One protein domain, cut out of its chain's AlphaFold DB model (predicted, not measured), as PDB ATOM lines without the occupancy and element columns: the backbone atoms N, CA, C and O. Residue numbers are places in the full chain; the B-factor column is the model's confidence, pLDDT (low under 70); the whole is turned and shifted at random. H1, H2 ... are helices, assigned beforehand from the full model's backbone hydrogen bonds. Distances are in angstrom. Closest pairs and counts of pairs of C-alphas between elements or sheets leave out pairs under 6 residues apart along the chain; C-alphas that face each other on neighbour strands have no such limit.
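Overview. This is residues 63 to 143 and 175 to 217 of the 341 residues of the protein "EF-hand domain-containing protein" of Oxytricha trifallax (UniProt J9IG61). A long helix, H4, crosses H6, and beyond the crossing it runs on as an arm with the short H5 side by side with it, running back the opposite way. Toward the other end of the domain H1 lies between H2 and H3, crossing both, and H3 turns back into H4 as a helical hairpin; the last residues of H6, 210 to 217, stick out free. The printed part has 124 residues with six named helices, in the order H1 to H6, and no named strand, and its class is all helix, with mostly crossed packing, the touching helices standing mostly at steep tilts. It is only just compact, close to loose, with a radius of gyration of the C-alphas of 16.0 A, and its C-alphas span 43 by 41 by 25 A.

Along the chain. H1 is residues 63 to 77, 21.5 A from first to last C-alpha, and begins at C-alpha 63, at (-18.542, 14.632, -32.678). H2 is residues 83 to 94, 16.2 A long. H3 is residues 102 to 112, 15.8 A long. H4, the longest helix, is residues 115 to 143, 42.2 A from first to last C-alpha, and ends at C-alpha 143, at (-46.681, -3.198, -20.721). After the cut H5 is residues 175 to 185, 15.4 A long. H6 is residues 199 to 217, 27.1 A long, and ends at C-alpha 217, at (-23.659, 19.892, -52.028).

Arrangement. H1 touches H2 with residues 70 to 75 alone, meeting residues 86 to 90 of H2; the closest C-alphas are those of Arg 71 and Leu 90, 6.5 A apart. These two helices run opposite ways at a steep tilt of 51 degrees. H1 also touches H3, closest at the C-alphas of Leu 69 and Ile 108, 6.3 A apart, at a steep tilt of 52 degrees, opposite ways. H2 and H3 are apart. H3 and H4 form a helical hairpin and touch, with the C-alphas of Ile 109 and Val 118 closest at 5.9 A; of H4, residues 118 to 122 alone take part. Their tilt of 37 degrees is only just steep. H4 touches H6 with residues 121 to 129 alone, and H6 touches H4 with residues 201 to 209 alone; the closest C-alphas, of Ile 125 and Phe 202, are 6.4 A apart, and the helices run opposite ways at a steep tilt of 47 degrees. Farther along H4, its residues 130 to 141 alone touch H5, closest at the C-alphas of Ile 137 and Gln 178, 6.6 A apart, at a shallow tilt of 21 degrees, opposite ways. H1 and H6 only just touch, with 3 pairs of C-alphas within 8 A, the closest being those of Lys 63 and Gln 203 at 7.0 A. H2 and H6 touch only at their ends, and only just, with 3 such pairs; the C-alphas of Ile 94 and Phe 199 are the closest, 5.6 A apart. H3 and H6 are close but not clearly touching, the C-alphas of Trp 105 and Phe 202 being closest at 7.6 A. H5 is apart from H1, H2, H3 and H6. In H1, H2, H3, H4, H5 and H6 every O i to N i+4 pair is within hydrogen-bond range.

Size, cuts and confidence. The two C-alphas farthest apart are those of Glu 176 and Tyr 217, at 48.3 A. Residues 144 to 174 are not printed, and C-alphas 143 and 175 are 11.7 A apart across this cut, between H4 and H5. The links from H1 to H2 and from H3 to H4 are tight, that from H2 to H3 is short, and that from H5 to H6, residues 186 to 198, is long. The mean pLDDT of the printed part is 85.7; residue 143, residue 182 and residues 185 to 194 are under 70.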
ATOM      1  N   LYS A  63     -18.345  15.332 -33.965       93.00
ATOM      2  CA  LYS A  63     -18.542  14.632 -32.678       93.00
ATOM      3  C   LYS A  63     -17.618  15.192 -31.597       93.00
ATOM      4  O   LYS A  63     -18.076  15.494 -30.494       93.00
ATOM      5  N   ASP A  64     -16.336  15.364 -31.903       92.06
ATOM      6  CA  ASP A  64     -15.354  15.901 -30.959       92.06
ATOM      7  C   ASP A  64     -15.702  17.331 -30.534       92.06
ATOM      8  O   ASP A  64     -15.654  17.657 -29.346       92.06
ATOM      9  N   THR A  65     -16.144  18.162 -31.478       93.12
ATOM     10  CA  THR A  65     -16.557  19.548 -31.226       93.12
ATOM     11  C   THR A  65     -17.792  19.612 -30.331       93.12
ATOM     12  O   THR A  65     -17.790  20.343 -29.339       93.12
ATOM     13  N   VAL A  66     -18.823  18.807 -30.607       92.69
ATOM     14  CA  VAL A  66     -20.025  18.720 -29.761       92.69
ATOM     15  C   VAL A  66     -19.655  18.298 -28.335       92.69
ATOM     16  O   VAL A  66     -20.100  18.920 -27.366       92.69
ATOM     17  N   ASN A  67     -18.795  17.287 -28.188       92.81
ATOM     18  CA  ASN A  67     -18.318  16.819 -26.886       92.81
ATOM     19  C   ASN A  67     -17.494  17.884 -26.143       92.81
ATOM     20  O   ASN A  67     -17.666  18.076 -24.935       92.81
ATOM     21  N   ALA A  68     -16.616  18.597 -26.852       90.88
ATOM     22  CA  ALA A  68     -15.794  19.662 -26.292       90.88
ATOM     23  C   ALA A  68     -16.648  20.840 -25.804       90.88
ATOM     24  O   ALA A  68     -16.474  21.290 -24.669       90.88
ATOM     25  N   LEU A  69     -17.618  21.286 -26.610       92.00
ATOM     26  CA  LEU A  69     -18.553  22.348 -26.236       92.00
ATOM     27  C   LEU A  69     -19.428  21.934 -25.049       92.00
ATOM     28  O   LEU A  69     -19.603  22.711 -24.111       92.00
ATOM     29  N   MET A  70     -19.912  20.690 -25.025       92.50
ATOM     30  CA  MET A  70     -20.681  20.184 -23.888       92.50
ATOM     31  C   MET A  70     -19.851  20.186 -22.598       92.50
ATOM     32  O   MET A  70     -20.308  20.652 -21.551       92.50
ATOM     33  N   ARG A  71     -18.596  19.726 -22.669       90.69
ATOM     34  CA  ARG A  71     -17.653  19.776 -21.543       90.69
ATOM     35  C   ARG A  71     -17.401  21.212 -21.084       90.69
ATOM     36  O   ARG A  71     -17.382  21.459 -19.877       90.69
ATOM     37  N   GLN A  72     -17.206  22.138 -22.021       91.38
ATOM     38  CA  GLN A  72     -16.988  23.551 -21.728       91.38
ATOM     39  C   GLN A  72     -18.186  24.145 -20.977       91.38
ATOM     40  O   GLN A  72     -18.012  24.694 -19.890       91.38
ATOM     41  N   PHE A  73     -19.407  23.962 -21.484       89.88
ATOM     42  CA  PHE A  73     -20.603  24.526 -20.857       89.88
ATOM     43  C   PHE A  73     -20.912  23.925 -19.479       89.88
ATOM     44  O   PHE A  73     -21.421  24.623 -18.599       89.88
ATOM     45  N   LEU A  74     -20.562  22.656 -19.242       88.12
ATOM     46  CA  LEU A  74     -20.643  22.064 -17.902       88.12
ATOM     47  C   LEU A  74     -19.638  22.696 -16.929       88.12
ATOM     48  O   LEU A  74     -20.008  22.971 -15.786       88.12
ATOM     49  N   LYS A  75     -18.398  22.954 -17.370       87.62
ATOM     50  CA  LYS A  75     -17.376  23.637 -16.555       87.62
ATOM     51  C   LYS A  75     -17.801  25.072 -16.219       87.62
ATOM     52  O   LYS A  75     -17.657  25.493 -15.077       87.62
ATOM     53  N   GLU A  76     -18.393  25.791 -17.173       88.12
ATOM     54  CA  GLU A  76     -18.887  27.162 -16.970       88.12
ATOM     55  C   GLU A  76     -20.042  27.241 -15.959       88.12
ATOM     56  O   GLU A  76     -20.064  28.142 -15.120       88.12
ATOM     57  N   ARG A  77     -21.000  26.300 -15.991       83.19
ATOM     58  CA  ARG A  77     -22.137  26.309 -15.047       83.19
ATOM     59  C   ARG A  77     -21.751  25.857 -13.643       83.19
ATOM     60  O   ARG A  77     -22.410  26.239 -12.675       83.19
ATOM     61  N   PHE A  78     -20.700  25.053 -13.513       83.25
ATOM     62  CA  PHE A  78     -20.230  24.559 -12.224       83.25
ATOM     63  C   PHE A  78     -18.757  24.913 -11.964       83.25
ATOM     64  O   PHE A  78     -17.938  24.000 -11.847       83.25
ATOM     65  N   PRO A  79     -18.415  26.206 -11.777       80.19
ATOM     66  CA  PRO A  79     -17.025  26.636 -11.585       80.19
ATOM     67  C   PRO A  79     -16.329  25.980 -10.385       80.19
ATOM     68  O   PRO A  79     -15.112  25.847 -10.362       80.19
ATOM     69  N   PHE A  80     -17.110  25.577  -9.378       79.69
ATOM     70  CA  PHE A  80     -16.616  24.978  -8.139       79.69
ATOM     71  C   PHE A  80     -16.635  23.443  -8.137       79.69
ATOM     72  O   PHE A  80     -16.202  22.844  -7.154       79.69
ATOM     73  N   LYS A  81     -17.154  22.788  -9.190       84.56
ATOM     74  CA  LYS A  81     -17.086  21.323  -9.285       84.56
ATOM     75  C   LYS A  81     -15.673  20.903  -9.643       84.56
ATOM     76  O   LYS A  81     -15.038  21.486 -10.519       84.56
ATOM     77  N   SER A  82     -15.208  19.840  -9.003       83.81
ATOM     78  CA  SER A  82     -13.914  19.260  -9.343       83.81
ATOM     79  C   SER A  82     -13.935  18.680 -10.768       83.81
ATOM     80  O   SER A  82     -14.978  18.273 -11.295       83.81
ATOM     81  N   GLU A  83     -12.776  18.635 -11.428       83.94
ATOM     82  CA  GLU A  83     -12.653  18.058 -12.773       83.94
ATOM     83  C   GLU A  83     -13.143  16.593 -12.880       83.94
ATOM     84  O   GLU A  83     -13.815  16.270 -13.871       83.94
ATOM     85  N   PRO A  84     -12.921  15.717 -11.875       86.19
ATOM     86  CA  PRO A  84     -13.491  14.371 -11.862       86.19
ATOM     87  C   PRO A  84     -15.026  14.356 -11.833       86.19
ATOM     88  O   PRO A  84     -15.646  13.556 -12.529       86.19
ATOM     89  N   GLU A  85     -15.663  15.255 -11.078       86.81
ATOM     90  CA  GLU A  85     -17.130  15.339 -10.994       86.81
ATOM     91  C   GLU A  85     -17.749  15.869 -12.287       86.81
ATOM     92  O   GLU A  85     -18.811  15.406 -12.712       86.81
ATOM     93  N   THR A  86     -17.078  16.822 -12.934       86.06
ATOM     94  CA  THR A  86     -17.495  17.337 -14.242       86.06
ATOM     95  C   THR A  86     -17.361  16.265 -15.320       86.06
ATOM     96  O   THR A  86     -18.276  16.093 -16.122       86.06
ATOM     97  N   SER A  87     -16.271  15.491 -15.304       88.06
ATOM     98  CA  SER A  87     -16.078  14.374 -16.240       88.06
ATOM     99  C   SER A  87     -17.105  13.269 -16.020       88.06
ATOM    100  O   SER A  87     -17.734  12.838 -16.976       88.06
ATOM    101  N   LYS A  88     -17.392  12.909 -14.763       90.69
ATOM    102  CA  LYS A  88     -18.463  11.959 -14.438       90.69
ATOM    103  C   LYS A  88     -19.833  12.441 -14.926       90.69
ATOM    104  O   LYS A  88     -20.604  11.652 -15.462       90.69
ATOM    105  N   SER A  89     -20.133  13.728 -14.750       87.56
ATOM    106  CA  SER A  89     -21.395  14.321 -15.213       87.56
ATOM    107  C   SER A  89     -21.500  14.274 -16.742       87.56
ATOM    108  O   SER A  89     -22.561  13.969 -17.277       87.56
ATOM    109  N   LEU A  90     -20.397  14.544 -17.447       89.69
ATOM    110  CA  LEU A  90     -20.330  14.423 -18.900       89.69
ATOM    111  C   LEU A  90     -20.516  12.966 -19.347       89.69
ATOM    112  O   LEU A  90     -21.309  12.721 -20.247       89.69
ATOM    113  N   ASP A  91     -19.867  12.006 -18.690       92.44
ATOM    114  CA  ASP A  91     -20.021  10.580 -18.997       92.44
ATOM    115  C   ASP A  91     -21.463  10.108 -18.776       92.44
ATOM    116  O   ASP A  91     -21.979   9.287 -19.531       92.44
ATOM    117  N   GLU A  92     -22.142  10.613 -17.746       93.44
ATOM    118  CA  GLU A  92     -23.558  10.322 -17.514       93.44
ATOM    119  C   GLU A  92     -24.456  10.881 -18.627       93.44
ATOM    120  O   GLU A  92     -25.447  10.241 -18.970       93.44
ATOM    121  N   ILE A  93     -24.097  12.018 -19.223       92.31
ATOM    122  CA  ILE A  93     -24.823  12.602 -20.356       92.31
ATOM    123  C   ILE A  93     -24.522  11.843 -21.653       92.31
ATOM    124  O   ILE A  93     -25.456  11.433 -22.329       92.31
ATOM    125  N   ILE A  94     -23.247  11.597 -21.972       91.00
ATOM    126  CA  ILE A  94     -22.824  10.894 -23.197       91.00
ATOM    127  C   ILE A  94     -23.403   9.475 -23.253       91.00
ATOM    128  O   ILE A  94     -23.797   9.008 -24.316       91.00
ATOM    129  N   ASN A  95     -23.491   8.794 -22.107       92.25
ATOM    130  CA  ASN A  95     -24.084   7.456 -22.009       92.25
ATOM    131  C   ASN A  95     -25.609   7.480 -21.783       92.25
ATOM    132  O   ASN A  95     -26.161   6.488 -21.302       92.25
ATOM    133  N   ASP A  96     -26.276   8.608 -22.045       91.44
ATOM    134  CA  ASP A  96     -27.731   8.791 -21.950       91.44
ATOM    135  C   ASP A  96     -28.352   8.419 -20.590       91.44
ATOM    136  O   ASP A  96     -29.548   8.133 -20.476       91.44
ATOM    137  N   LYS A  97     -27.563   8.452 -19.509       89.56
ATOM    138  CA  LYS A  97     -28.083   8.271 -18.142       89.56
ATOM    139  C   LYS A  97     -28.856   9.505 -17.686       89.56
ATOM    140  O   LYS A  97     -29.763   9.388 -16.857       89.56
ATOM    141  N   ILE A  98     -28.477  10.672 -18.206       88.81
ATOM    142  CA  ILE A  98     -29.079  11.973 -17.923       88.81
ATOM    143  C   ILE A  98     -29.353  12.694 -19.247       88.81
ATOM    144  O   ILE A  98     -28.589  12.586 -20.199       88.81
ATOM    145  N   TYR A  99     -30.453  13.441 -19.288       90.56
ATOM    146  CA  TYR A  99     -30.837  14.275 -20.423       90.56
ATOM    147  C   TYR A  99     -30.001  15.553 -20.501       90.56
ATOM    148  O   TYR A  99     -29.611  16.116 -19.474       90.56
ATOM    149  N   ILE A 100     -29.803  16.062 -21.711       91.62
ATOM    150  CA  ILE A 100     -29.214  17.379 -21.916       91.62
ATOM    151  C   ILE A 100     -30.266  18.450 -21.603       91.62
ATOM    152  O   ILE A 100     -31.393  18.400 -22.095       91.62
ATOM    153  N   ASP A 101     -29.888  19.444 -20.798       87.81
ATOM    154  CA  ASP A 101     -30.695  20.649 -20.566       87.81
ATOM    155  C   ASP A 101     -30.869  21.436 -21.877       87.81
ATOM    156  O   ASP A 101     -29.912  21.600 -22.642       87.81
ATOM    157  N   THR A 102     -32.072  21.969 -22.110       88.06
ATOM    158  CA  THR A 102     -32.416  22.791 -23.278       88.06
ATOM    159  C   THR A 102     -31.411  23.899 -23.548       88.06
ATOM    160  O   THR A 102     -31.069  24.157 -24.702       88.06
ATOM    161  N   GLN A 103     -30.883  24.515 -22.491       88.12
ATOM    162  CA  GLN A 103     -29.909  25.591 -22.628       88.12
ATOM    163  C   GLN A 103     -28.582  25.127 -23.240       88.12
ATOM    164  O   GLN A 103     -27.950  25.900 -23.955       88.12
ATOM    165  N   TYR A 104     -28.144  23.891 -22.984       90.44
ATOM    166  CA  TYR A 104     -26.843  23.427 -23.467       90.44
ATOM    167  C   TYR A 104     -26.878  23.062 -24.937       90.44
ATOM    168  O   TYR A 104     -26.073  23.586 -25.699       90.44
ATOM    169  N   TRP A 105     -27.810  22.202 -25.356       92.69
ATOM    170  CA  TRP A 105     -27.852  21.797 -26.760       92.69
ATOM    171  C   TRP A 105     -28.185  22.984 -27.670       92.69
ATOM    172  O   TRP A 105     -27.628  23.071 -28.758       92.69
ATOM    173  N   THR A 106     -28.989  23.944 -27.190       91.88
ATOM    174  CA  THR A 106     -29.269  25.201 -27.904       91.88
ATOM    175  C   THR A 106     -28.001  26.034 -28.100       91.88
ATOM    176  O   THR A 106     -27.706  26.437 -29.219       91.88
ATOM    177  N   LYS A 107     -27.199  26.232 -27.045       92.69
ATOM    178  CA  LYS A 107     -25.924  26.958 -27.149       92.69
ATOM    179  C   LYS A 107     -24.902  26.247 -28.035       92.69
ATOM    180  O   LYS A 107     -24.110  26.914 -28.690       92.69
ATOM    181  N   ILE A 108     -24.889  24.911 -28.034       92.25
ATOM    182  CA  ILE A 108     -23.999  24.128 -28.903       92.25
ATOM    183  C   ILE A 108     -24.336  24.412 -30.367       92.25
ATOM    184  O   ILE A 108     -23.446  24.805 -31.115       92.25
ATOM    185  N   ILE A 109     -25.605  24.279 -30.769       93.12
ATOM    186  CA  ILE A 109     -25.987  24.517 -32.170       93.12
ATOM    187  C   ILE A 109     -25.815  25.985 -32.572       93.12
ATOM    188  O   ILE A 109     -25.322  26.239 -33.661       93.12
ATOM    189  N   GLU A 110     -26.116  26.941 -31.686       93.06
ATOM    190  CA  GLU A 110     -25.907  28.382 -31.929       93.06
ATOM    191  C   GLU A 110     -24.434  28.755 -32.113       93.06
ATOM    192  O   GLU A 110     -24.121  29.777 -32.715       93.06
ATOM    193  N   ARG A 111     -23.515  27.936 -31.589       91.81
ATOM    194  CA  ARG A 111     -22.073  28.142 -31.741       91.81
ATOM    195  C   ARG A 111     -21.482  27.406 -32.942       91.81
ATOM    196  O   ARG A 111     -20.364  27.726 -33.332       91.81
ATOM    197  N   MET A 112     -22.192  26.419 -33.486       90.06
ATOM    198  CA  MET A 112     -21.722  25.577 -34.591       90.06
ATOM    199  C   MET A 112     -22.357  25.923 -35.943       90.06
ATOM    200  O   MET A 112     -21.769  25.598 -36.970       90.06
ATOM    201  N   TYR A 113     -23.538  26.542 -35.950       91.69
ATOM    202  CA  TYR A 113     -24.359  26.732 -37.146       91.69
ATOM    203  C   TYR A 113     -24.897  28.162 -37.254       91.69
ATOM    204  O   TYR A 113     -24.965  28.885 -36.260       91.69
ATOM    205  N   ASP A 114     -25.294  28.553 -38.468       91.69
ATOM    206  CA  ASP A 114     -25.917  29.851 -38.731       91.69
ATOM    207  C   ASP A 114     -27.346  29.935 -38.153       91.69
ATOM    208  O   ASP A 114     -27.943  28.936 -37.740       91.69
ATOM    209  N   GLU A 115     -27.928  31.137 -38.112       89.75
ATOM    210  CA  GLU A 115     -29.255  31.335 -37.514       89.75
ATOM    211  C   GLU A 115     -30.360  30.501 -38.178       89.75
ATOM    212  O   GLU A 115     -31.286  30.069 -37.488       89.75
ATOM    213  N   ARG A 116     -30.284  30.260 -39.493       90.88
ATOM    214  CA  ARG A 116     -31.310  29.507 -40.231       90.88
ATOM    215  C   ARG A 116     -31.220  28.027 -39.892       90.88
ATOM    216  O   ARG A 116     -32.229  27.416 -39.528       90.88
ATOM    217  N   ASP A 117     -30.015  27.479 -39.942       90.94
ATOM    218  CA  ASP A 117     -29.716  26.088 -39.626       90.94
ATOM    219  C   ASP A 117     -30.036  25.776 -38.166       90.94
ATOM    220  O   ASP A 117     -30.621  24.734 -37.860       90.94
ATOM    221  N   VAL A 118     -29.763  26.718 -37.258       90.94
ATOM    222  CA  VAL A 118     -30.155  26.622 -35.849       90.94
ATOM    223  C   VAL A 118     -31.665  26.436 -35.700       90.94
ATOM    224  O   VAL A 118     -32.084  25.610 -34.888       90.94
ATOM    225  N   GLN A 119     -32.505  27.149 -36.459       91.69
ATOM    226  CA  GLN A 119     -33.961  26.958 -36.371       91.69
ATOM    227  C   GLN A 119     -34.388  25.575 -36.871       91.69
ATOM    228  O   GLN A 119     -35.218  24.916 -36.236       91.69
ATOM    229  N   ILE A 120     -33.798  25.110 -37.974       91.69
ATOM    230  CA  ILE A 120     -34.077  23.783 -38.532       91.69
ATOM    231  C   ILE A 120     -33.681  22.697 -37.524       91.69
ATOM    232  O   ILE A 120     -34.480  21.809 -37.217       91.69
ATOM    233  N   LEU A 121     -32.477  22.798 -36.956       92.50
ATOM    234  CA  LEU A 121     -31.967  21.882 -35.940       92.50
ATOM    235  C   LEU A 121     -32.825  21.910 -34.672       92.50
ATOM    236  O   LEU A 121     -33.174  20.846 -34.164       92.50
ATOM    237  N   LYS A 122     -33.237  23.093 -34.195       92.31
ATOM    238  CA  LYS A 122     -34.161  23.231 -33.054       92.31
ATOM    239  C   LYS A 122     -35.449  22.452 -33.293       92.31
ATOM    240  O   LYS A 122     -35.842  21.673 -32.428       92.31
ATOM    241  N   SER A 123     -36.084  22.618 -34.454       90.75
ATOM    242  CA  SER A 123     -37.311  21.878 -34.772       90.75
ATOM    243  C   SER A 123     -37.065  20.370 -34.775       90.75
ATOM    244  O   SER A 123     -37.757  19.641 -34.069       90.75
ATOM    245  N   ARG A 124     -36.030  19.907 -35.491       92.69
ATOM    246  CA  ARG A 124     -35.708  18.476 -35.614       92.69
ATOM    247  C   ARG A 124     -35.422  17.820 -34.264       92.69
ATOM    248  O   ARG A 124     -36.004  16.786 -33.955       92.69
ATOM    249  N   ILE A 125     -34.593  18.450 -33.429       92.69
ATOM    250  CA  ILE A 125     -34.258  17.952 -32.085       92.69
ATOM    251  C   ILE A 125     -35.515  17.790 -31.236       92.69
ATOM    252  O   ILE A 125     -35.684  16.770 -30.561       92.69
ATOM    253  N   LEU A 126     -36.400  18.787 -31.257       90.25
ATOM    254  CA  LEU A 126     -37.623  18.754 -30.469       90.25
ATOM    255  C   LEU A 126     -38.604  17.702 -30.989       90.25
ATOM    256  O   LEU A 126     -39.196  16.990 -30.178       90.25
ATOM    257  N   ASP A 127     -38.771  17.580 -32.302       89.44
ATOM    258  CA  ASP A 127     -39.711  16.640 -32.911       89.44
ATOM    259  C   ASP A 127     -39.279  15.180 -32.717       89.44
ATOM    260  O   ASP A 127     -40.091  14.362 -32.271       89.44
ATOM    261  N   ASP A 128     -37.997  14.866 -32.906       89.06
ATOM    262  CA  ASP A 128     -37.463  13.520 -32.667       89.06
ATOM    263  C   ASP A 128     -37.515  13.154 -31.179       89.06
ATOM    264  O   ASP A 128     -37.955  12.064 -30.802       89.06
ATOM    265  N   SER A 129     -37.162  14.093 -30.298       88.69
ATOM    266  CA  SER A 129     -37.242  13.869 -28.848       88.69
ATOM    267  C   SER A 129     -38.687  13.657 -28.382       88.69
ATOM    268  O   SER A 129     -38.952  12.810 -27.523       88.69
ATOM    269  N   ARG A 130     -39.657  14.380 -28.967       86.62
ATOM    270  CA  ARG A 130     -41.094  14.145 -28.735       86.62
ATOM    271  C   ARG A 130     -41.506  12.756 -29.198       86.62
ATOM    272  O   ARG A 130     -42.216  12.078 -28.456       86.62
ATOM    273  N   ALA A 131     -41.084  12.332 -30.388       86.75
ATOM    274  CA  ALA A 131     -41.406  11.012 -30.921       86.75
ATOM    275  C   ALA A 131     -40.891   9.892 -30.001       86.75
ATOM    276  O   ALA A 131     -41.663   9.005 -29.631       86.75
ATOM    277  N   LEU A 132     -39.643   9.994 -29.534       85.62
ATOM    278  CA  LEU A 132     -39.050   9.031 -28.600       85.62
ATOM    279  C   LEU A 132     -39.790   8.980 -27.258       85.62
ATOM    280  O   LEU A 132     -40.083   7.897 -26.750       85.62
ATOM    281  N   MET A 133     -40.149  10.134 -26.683       84.00
ATOM    282  CA  MET A 133     -40.941  10.153 -25.446       84.00
ATOM    283  C   MET A 133     -42.336   9.558 -25.636       84.00
ATOM    284  O   MET A 133     -42.809   8.844 -24.751       84.00
ATOM    285  N   ARG A 134     -42.998   9.817 -26.771       82.88
ATOM    286  CA  ARG A 134     -44.299   9.208 -27.087       82.88
ATOM    287  C   ARG A 134     -44.187   7.688 -27.152       82.88
ATOM    288  O   ARG A 134     -45.013   6.998 -26.560       82.88
ATOM    289  N   GLU A 135     -43.161   7.172 -27.824       85.69
ATOM    290  CA  GLU A 135     -42.923   5.732 -27.928       85.69
ATOM    291  C   GLU A 135     -42.683   5.095 -26.548       85.69
ATOM    292  O   GLU A 135     -43.268   4.057 -26.234       85.69
ATOM    293  N   GLU A 136     -41.886   5.739 -25.694       84.56
ATOM    294  CA  GLU A 136     -41.605   5.269 -24.334       84.56
ATOM    295  C   GLU A 136     -42.868   5.246 -23.456       84.56
ATOM    296  O   GLU A 136     -43.152   4.246 -22.793       84.56
ATOM    297  N   ILE A 137     -43.682   6.308 -23.497       82.31
ATOM    298  CA  ILE A 137     -44.959   6.368 -22.768       82.31
ATOM    299  C   ILE A 137     -45.908   5.267 -23.262       82.31
ATOM    300  O   ILE A 137     -46.520   4.562 -22.455       82.31
ATOM    301  N   GLN A 138     -45.994   5.055 -24.578       83.00
ATOM    302  CA  GLN A 138     -46.855   4.027 -25.160       83.00
ATOM    303  C   GLN A 138     -46.419   2.607 -24.762       83.00
ATOM    304  O   GLN A 138     -47.265   1.763 -24.452       83.00
ATOM    305  N   LYS A 139     -45.107   2.337 -24.715       85.19
ATOM    306  CA  LYS A 139     -44.556   1.062 -24.223       85.19
ATOM    307  C   LYS A 139     -44.925   0.817 -22.761       85.19
ATOM    308  O   LYS A 139     -45.308  -0.301 -22.413       85.19
ATOM    309  N   GLN A 140     -44.869   1.848 -21.917       81.88
ATOM    310  CA  GLN A 140     -45.254   1.745 -20.505       81.88
ATOM    311  C   GLN A 140     -46.756   1.477 -20.333       81.88
ATOM    312  O   GLN A 140     -47.134   0.605 -19.546       81.88
ATOM    313  N   LEU A 141     -47.612   2.140 -21.115       77.50
ATOM    314  CA  LEU A 141     -49.059   1.903 -21.103       77.50
ATOM    315  C   LEU A 141     -49.412   0.474 -21.546       77.50
ATOM    316  O   LEU A 141     -50.187  -0.212 -20.877       77.50
ATOM    317  N   ASN A 142     -48.794  -0.015 -22.624       77.75
ATOM    318  CA  ASN A 142     -49.056  -1.353 -23.160       77.75
ATOM    319  C   ASN A 142     -48.475  -2.473 -22.272       77.75
ATOM    320  O   ASN A 142     -49.093  -3.528 -22.124       77.75
ATOM    321  N   GLY A 143     -47.323  -2.243 -21.632       62.22
ATOM    322  CA  GLY A 143     -46.681  -3.198 -20.721       62.22
ATOM    323  C   GLY A 143     -47.405  -3.398 -19.383       62.22
ATOM    324  O   GLY A 143     -47.098  -4.341 -18.654       62.22
ATOM    325  N   ARG A 175     -51.278   6.221 -14.531       73.50
ATOM    326  CA  ARG A 175     -51.852   6.054 -15.878       73.50
ATOM    327  C   ARG A 175     -52.532   7.334 -16.386       73.50
ATOM    328  O   ARG A 175     -52.480   7.625 -17.577       73.50
ATOM    329  N   GLU A 176     -53.146   8.093 -15.486       75.69
ATOM    330  CA  GLU A 176     -53.784   9.376 -15.790       75.69
ATOM    331  C   GLU A 176     -52.750  10.466 -16.108       75.69
ATOM    332  O   GLU A 176     -52.882  11.166 -17.110       75.69
ATOM    333  N   GLU A 177     -51.655  10.548 -15.344       75.31
ATOM    334  CA  GLU A 177     -50.541  11.462 -15.635       75.31
ATOM    335  C   GLU A 177     -49.843  11.128 -16.961       75.31
ATOM    336  O   GLU A 177     -49.480  12.037 -17.706       75.31
ATOM    337  N   GLN A 178     -49.694   9.842 -17.301       73.19
ATOM    338  CA  GLN A 178     -49.148   9.408 -18.596       73.19
ATOM    339  C   GLN A 178     -50.045   9.835 -19.767       73.19
ATOM    340  O   GLN A 178     -49.543  10.322 -20.781       73.19
ATOM    341  N   GLN A 179     -51.367   9.701 -19.621       72.62
ATOM    342  CA  GLN A 179     -52.332  10.121 -20.640       72.62
ATOM    343  C   GLN A 179     -52.361  11.650 -20.794       72.62
ATOM    344  O   GLN A 179     -52.404  12.163 -21.913       72.62
ATOM    345  N   ASN A 180     -52.273  12.383 -19.681       76.06
ATOM    346  CA  ASN A 180     -52.182  13.841 -19.684       76.06
ATOM    347  C   ASN A 180     -50.889  14.324 -20.348       76.06
ATOM    348  O   ASN A 180     -50.941  15.237 -21.169       76.06
ATOM    349  N   LEU A 181     -49.751  13.675 -20.080       72.12
ATOM    350  CA  LEU A 181     -48.482  13.990 -20.736       72.12
ATOM    351  C   LEU A 181     -48.537  13.716 -22.247       72.12
ATOM    352  O   LEU A 181     -48.047  14.523 -23.033       72.12
ATOM    353  N   LEU A 182     -49.187  12.629 -22.676       69.88
ATOM    354  CA  LEU A 182     -49.381  12.325 -24.097       69.88
ATOM    355  C   LEU A 182     -50.233  13.397 -24.798       69.88
ATOM    356  O   LEU A 182     -49.876  13.865 -25.877       69.88
ATOM    357  N   ASN A 183     -51.316  13.839 -24.155       71.06
ATOM    358  CA  ASN A 183     -52.160  14.926 -24.657       71.06
ATOM    359  C   ASN A 183     -51.401  16.269 -24.707       71.06
ATOM    360  O   ASN A 183     -51.559  17.036 -25.658       71.06
ATOM    361  N   GLN A 184     -50.531  16.532 -23.728       72.12
ATOM    362  CA  GLN A 184     -49.679  17.726 -23.684       72.12
ATOM    363  C   GLN A 184     -48.605  17.719 -24.779       72.12
ATOM    364  O   GLN A 184     -48.404  18.738 -25.435       72.12
ATOM    365  N   LEU A 185     -47.975  16.570 -25.055       67.19
ATOM    366  CA  LEU A 185     -47.018  16.406 -26.158       67.19
ATOM    367  C   LEU A 185     -47.654  16.606 -27.544       67.19
ATOM    368  O   LEU A 185     -46.927  16.788 -28.520       67.19
ATOM    369  N   ASN A 186     -48.984  16.547 -27.657       67.94
ATOM    370  CA  ASN A 186     -49.717  16.786 -28.903       67.94
ATOM    371  C   ASN A 186     -50.086  18.267 -29.113       67.94
ATOM    372  O   ASN A 186     -50.425  18.649 -30.229       67.94
ATOM    373  N   SER A 187     -49.995  19.107 -28.076       67.94
ATOM    374  CA  SER A 187     -50.299  20.539 -28.157       67.94
ATOM    375  C   SER A 187     -49.015  21.347 -28.389       67.94
ATOM    376  O   SER A 187     -48.145  21.436 -27.521       67.94
ATOM    377  N   ASN A 188     -48.874  21.930 -29.582       59.12
ATOM    378  CA  ASN A 188     -47.681  22.676 -29.983       59.12
ATOM    379  C   ASN A 188     -47.602  24.030 -29.259       59.12
ATOM    380  O   ASN A 188     -48.445  24.894 -29.489       59.12
ATOM    381  N   SER A 189     -46.587  24.179 -28.392       55.97
ATOM    382  CA  SER A 189     -45.775  25.397 -28.141       55.97
ATOM    383  C   SER A 189     -45.370  25.595 -26.671       55.97
ATOM    384  O   SER A 189     -44.270  26.073 -26.420       55.97
ATOM    385  N   GLN A 190     -46.169  25.179 -25.680       53.72
ATOM    386  CA  GLN A 190     -45.902  25.536 -24.268       53.72
ATOM    387  C   GLN A 190     -44.965  24.568 -23.510       53.72
ATOM    388  O   GLN A 190     -44.467  24.898 -22.438       53.72
ATOM    389  N   TYR A 191     -44.673  23.385 -24.060       59.72
ATOM    390  CA  TYR A 191     -44.007  22.299 -23.321       59.72
ATOM    391  C   TYR A 191     -42.573  21.991 -23.766       59.72
ATOM    392  O   TYR A 191     -42.069  20.906 -23.486       59.72
ATOM    393  N   GLN A 192     -41.882  22.932 -24.421       62.50
ATOM    394  CA  GLN A 192     -40.469  22.750 -24.794       62.50
ATOM    395  C   GLN A 192     -39.580  22.404 -23.584       62.50
ATOM    396  O   GLN A 192     -38.674  21.588 -23.705       62.50
ATOM    397  N   ALA A 193     -39.905  22.939 -22.403       62.19
ATOM    398  CA  ALA A 193     -39.196  22.660 -21.153       62.19
ATOM    399  C   ALA A 193     -39.395  21.229 -20.606       62.19
ATOM    400  O   ALA A 193     -38.619  20.785 -19.766       62.19
ATOM    401  N   LEU A 194     -40.427  20.502 -21.056       68.75
ATOM    402  CA  LEU A 194     -40.658  19.104 -20.665       68.75
ATOM    403  C   LEU A 194     -39.968  18.113 -21.607       68.75
ATOM    404  O   LEU A 194     -39.959  16.912 -21.326       68.75
ATOM    405  N   ILE A 195     -39.417  18.594 -22.727       80.56
ATOM    406  CA  ILE A 195     -38.829  17.732 -23.741       80.56
ATOM    407  C   ILE A 195     -37.452  17.274 -23.287       80.56
ATOM    408  O   ILE A 195     -36.517  18.052 -23.125       80.56
ATOM    409  N   LYS A 196     -37.353  15.966 -23.084       87.62
ATOM    410  CA  LYS A 196     -36.136  15.279 -22.687       87.62
ATOM    411  C   LYS A 196     -35.322  14.920 -23.922       87.62
ATOM    412  O   LYS A 196     -35.768  14.105 -24.724       87.62
ATOM    413  N   VAL A 197     -34.137  15.512 -24.038       91.56
ATOM    414  CA  VAL A 197     -33.209  15.273 -25.148       91.56
ATOM    415  C   VAL A 197     -32.057  14.403 -24.655       91.56
ATOM    416  O   VAL A 197     -31.352  14.775 -23.716       91.56
ATOM    417  N   TYR A 198     -31.883  13.232 -25.262       93.12
ATOM    418  CA  TYR A 198     -30.725  12.365 -25.030       93.12
ATOM    419  C   TYR A 198     -29.528  12.840 -25.859       93.12
ATOM    420  O   TYR A 198     -29.707  13.410 -26.939       93.12
ATOM    421  N   PHE A 199     -28.311  12.610 -25.365       94.25
ATOM    422  CA  PHE A 199     -27.101  13.058 -26.049       94.25
ATOM    423  C   PHE A 199     -26.865  12.294 -27.341       94.25
ATOM    424  O   PHE A 199     -26.549  12.918 -28.353       94.25
ATOM    425  N   SER A 200     -27.103  10.981 -27.350       93.12
ATOM    426  CA  SER A 200     -27.005  10.189 -28.580       93.12
ATOM    427  C   SER A 200     -27.959  10.691 -29.663       93.12
ATOM    428  O   SER A 200     -27.538  10.889 -30.797       93.12
ATOM    429  N   THR A 201     -29.218  10.973 -29.310       92.81
ATOM    430  CA  THR A 201     -30.219  11.522 -30.236       92.81
ATOM    431  C   THR A 201     -29.796  12.889 -30.758       92.81
ATOM    432  O   THR A 201     -29.825  13.126 -31.960       92.81
ATOM    433  N   PHE A 202     -29.356  13.782 -29.872       95.38
ATOM    434  CA  PHE A 202     -28.870  15.103 -30.259       95.38
ATOM    435  C   PHE A 202     -27.685  15.022 -31.232       95.38
ATOM    436  O   PHE A 202     -27.710  15.651 -32.290       95.38
ATOM    437  N   GLN A 203     -26.673  14.216 -30.902       94.94
ATOM    438  CA  GLN A 203     -25.494  14.030 -31.741       94.94
ATOM    439  C   GLN A 203     -25.867  13.401 -33.090       94.94
ATOM    440  O   GLN A 203     -25.396  13.863 -34.124       94.94
ATOM    441  N   GLN A 204     -26.742  12.392 -33.095       94.50
ATOM    442  CA  GLN A 204     -27.243  11.751 -34.311       94.50
ATOM    443  C   GLN A 204     -27.920  12.767 -35.242       94.50
ATOM    444  O   GLN A 204     -27.596  12.809 -36.424       94.50
ATOM    445  N   ILE A 205     -28.780  13.645 -34.712       94.75
ATOM    446  CA  ILE A 205     -29.473  14.675 -35.503       94.75
ATOM    447  C   ILE A 205     -28.488  15.673 -36.114       94.75
ATOM    448  O   ILE A 205     -28.630  16.030 -37.283       94.75
ATOM    449  N   ILE A 206     -27.483  16.107 -35.348       94.75
ATOM    450  CA  ILE A 206     -26.415  16.983 -35.848       94.75
ATOM    451  C   ILE A 206     -25.672  16.319 -37.010       94.75
ATOM    452  O   ILE A 206     -25.459  16.943 -38.048       94.75
ATOM    453  N   LEU A 207     -25.294  15.050 -36.855       94.44
ATOM    454  CA  LEU A 207     -24.546  14.318 -37.875       94.44
ATOM    455  C   LEU A 207     -25.385  14.033 -39.121       94.44
ATOM    456  O   LEU A 207     -24.878  14.136 -40.238       94.44
ATOM    457  N   ASP A 208     -26.666  13.713 -38.943       94.38
ATOM    458  CA  ASP A 208     -27.609  13.514 -40.040       94.38
ATOM    459  C   ASP A 208     -27.855  14.819 -40.799       94.38
ATOM    460  O   ASP A 208     -27.920  14.808 -42.027       94.38
ATOM    461  N   PHE A 209     -27.942  15.950 -40.094       93.31
ATOM    462  CA  PHE A 209     -28.031  17.270 -40.713       93.31
ATOM    463  C   PHE A 209     -26.784  17.580 -41.551       93.31
ATOM    464  O   PHE A 209     -26.903  17.852 -42.741       93.31
ATOM    465  N   GLN A 210     -25.588  17.434 -40.971       91.19
ATOM    466  CA  GLN A 210     -24.310  17.634 -41.667       91.19
ATOM    467  C   GLN A 210     -24.169  16.744 -42.912       91.19
ATOM    468  O   GLN A 210     -23.756  17.205 -43.973       91.19
ATOM    469  N   MET A 211     -24.558  15.474 -42.803       92.06
ATOM    470  CA  MET A 211     -24.532  14.531 -43.918       92.06
ATOM    471  C   MET A 211     -25.512  14.929 -45.032       92.06
ATOM    472  O   MET A 211     -25.156  14.865 -46.205       92.06
ATOM    473  N   GLN A 212     -26.723  15.381 -44.687       91.50
ATOM    474  CA  GLN A 212     -27.706  15.853 -45.668       91.50
ATOM    475  C   GLN A 212     -27.237  17.104 -46.418       91.50
ATOM    476  O   GLN A 212     -27.466  17.205 -47.623       91.50
ATOM    477  N   GLU A 213     -26.591  18.046 -45.727       88.44
ATOM    478  CA  GLU A 213     -26.001  19.228 -46.364       88.44
ATOM    479  C   GLU A 213     -24.891  18.827 -47.339       88.44
ATOM    480  O   GLU A 213     -24.900  19.254 -48.495       88.44
ATOM    481  N   HIS A 214     -23.994  17.933 -46.918       88.88
ATOM    482  CA  HIS A 214     -22.911  17.440 -47.770       88.88
ATOM    483  C   HIS A 214     -23.425  16.678 -48.996       88.88
ATOM    484  O   HIS A 214     -22.945  16.869 -50.111       88.88
ATOM    485  N   GLU A 215     -24.463  15.860 -48.834       88.31
ATOM    486  CA  GLU A 215     -25.120  15.195 -49.961       88.31
ATOM    487  C   GLU A 215     -25.767  16.174 -50.925       88.31
ATOM    488  O   GLU A 215     -25.690  15.977 -52.137       88.31
ATOM    489  N   ARG A 216     -26.418  17.222 -50.408       86.44
ATOM    490  CA  ARG A 216     -27.020  18.253 -51.253       86.44
ATOM    491  C   ARG A 216     -25.946  18.991 -52.039       86.44
ATOM    492  O   ARG A 216     -26.125  19.217 -53.234       86.44
ATOM    493  N   TYR A 217     -24.828  19.301 -51.390       84.56
ATOM    494  CA  TYR A 217     -23.659  19.892 -52.028       84.56
ATOM    495  C   TYR A 217     -23.119  19.002 -53.160       84.56
ATOM    496  O   TYR A 217     -22.913  19.475 -54.276       84.56
TER     497      TYR A 217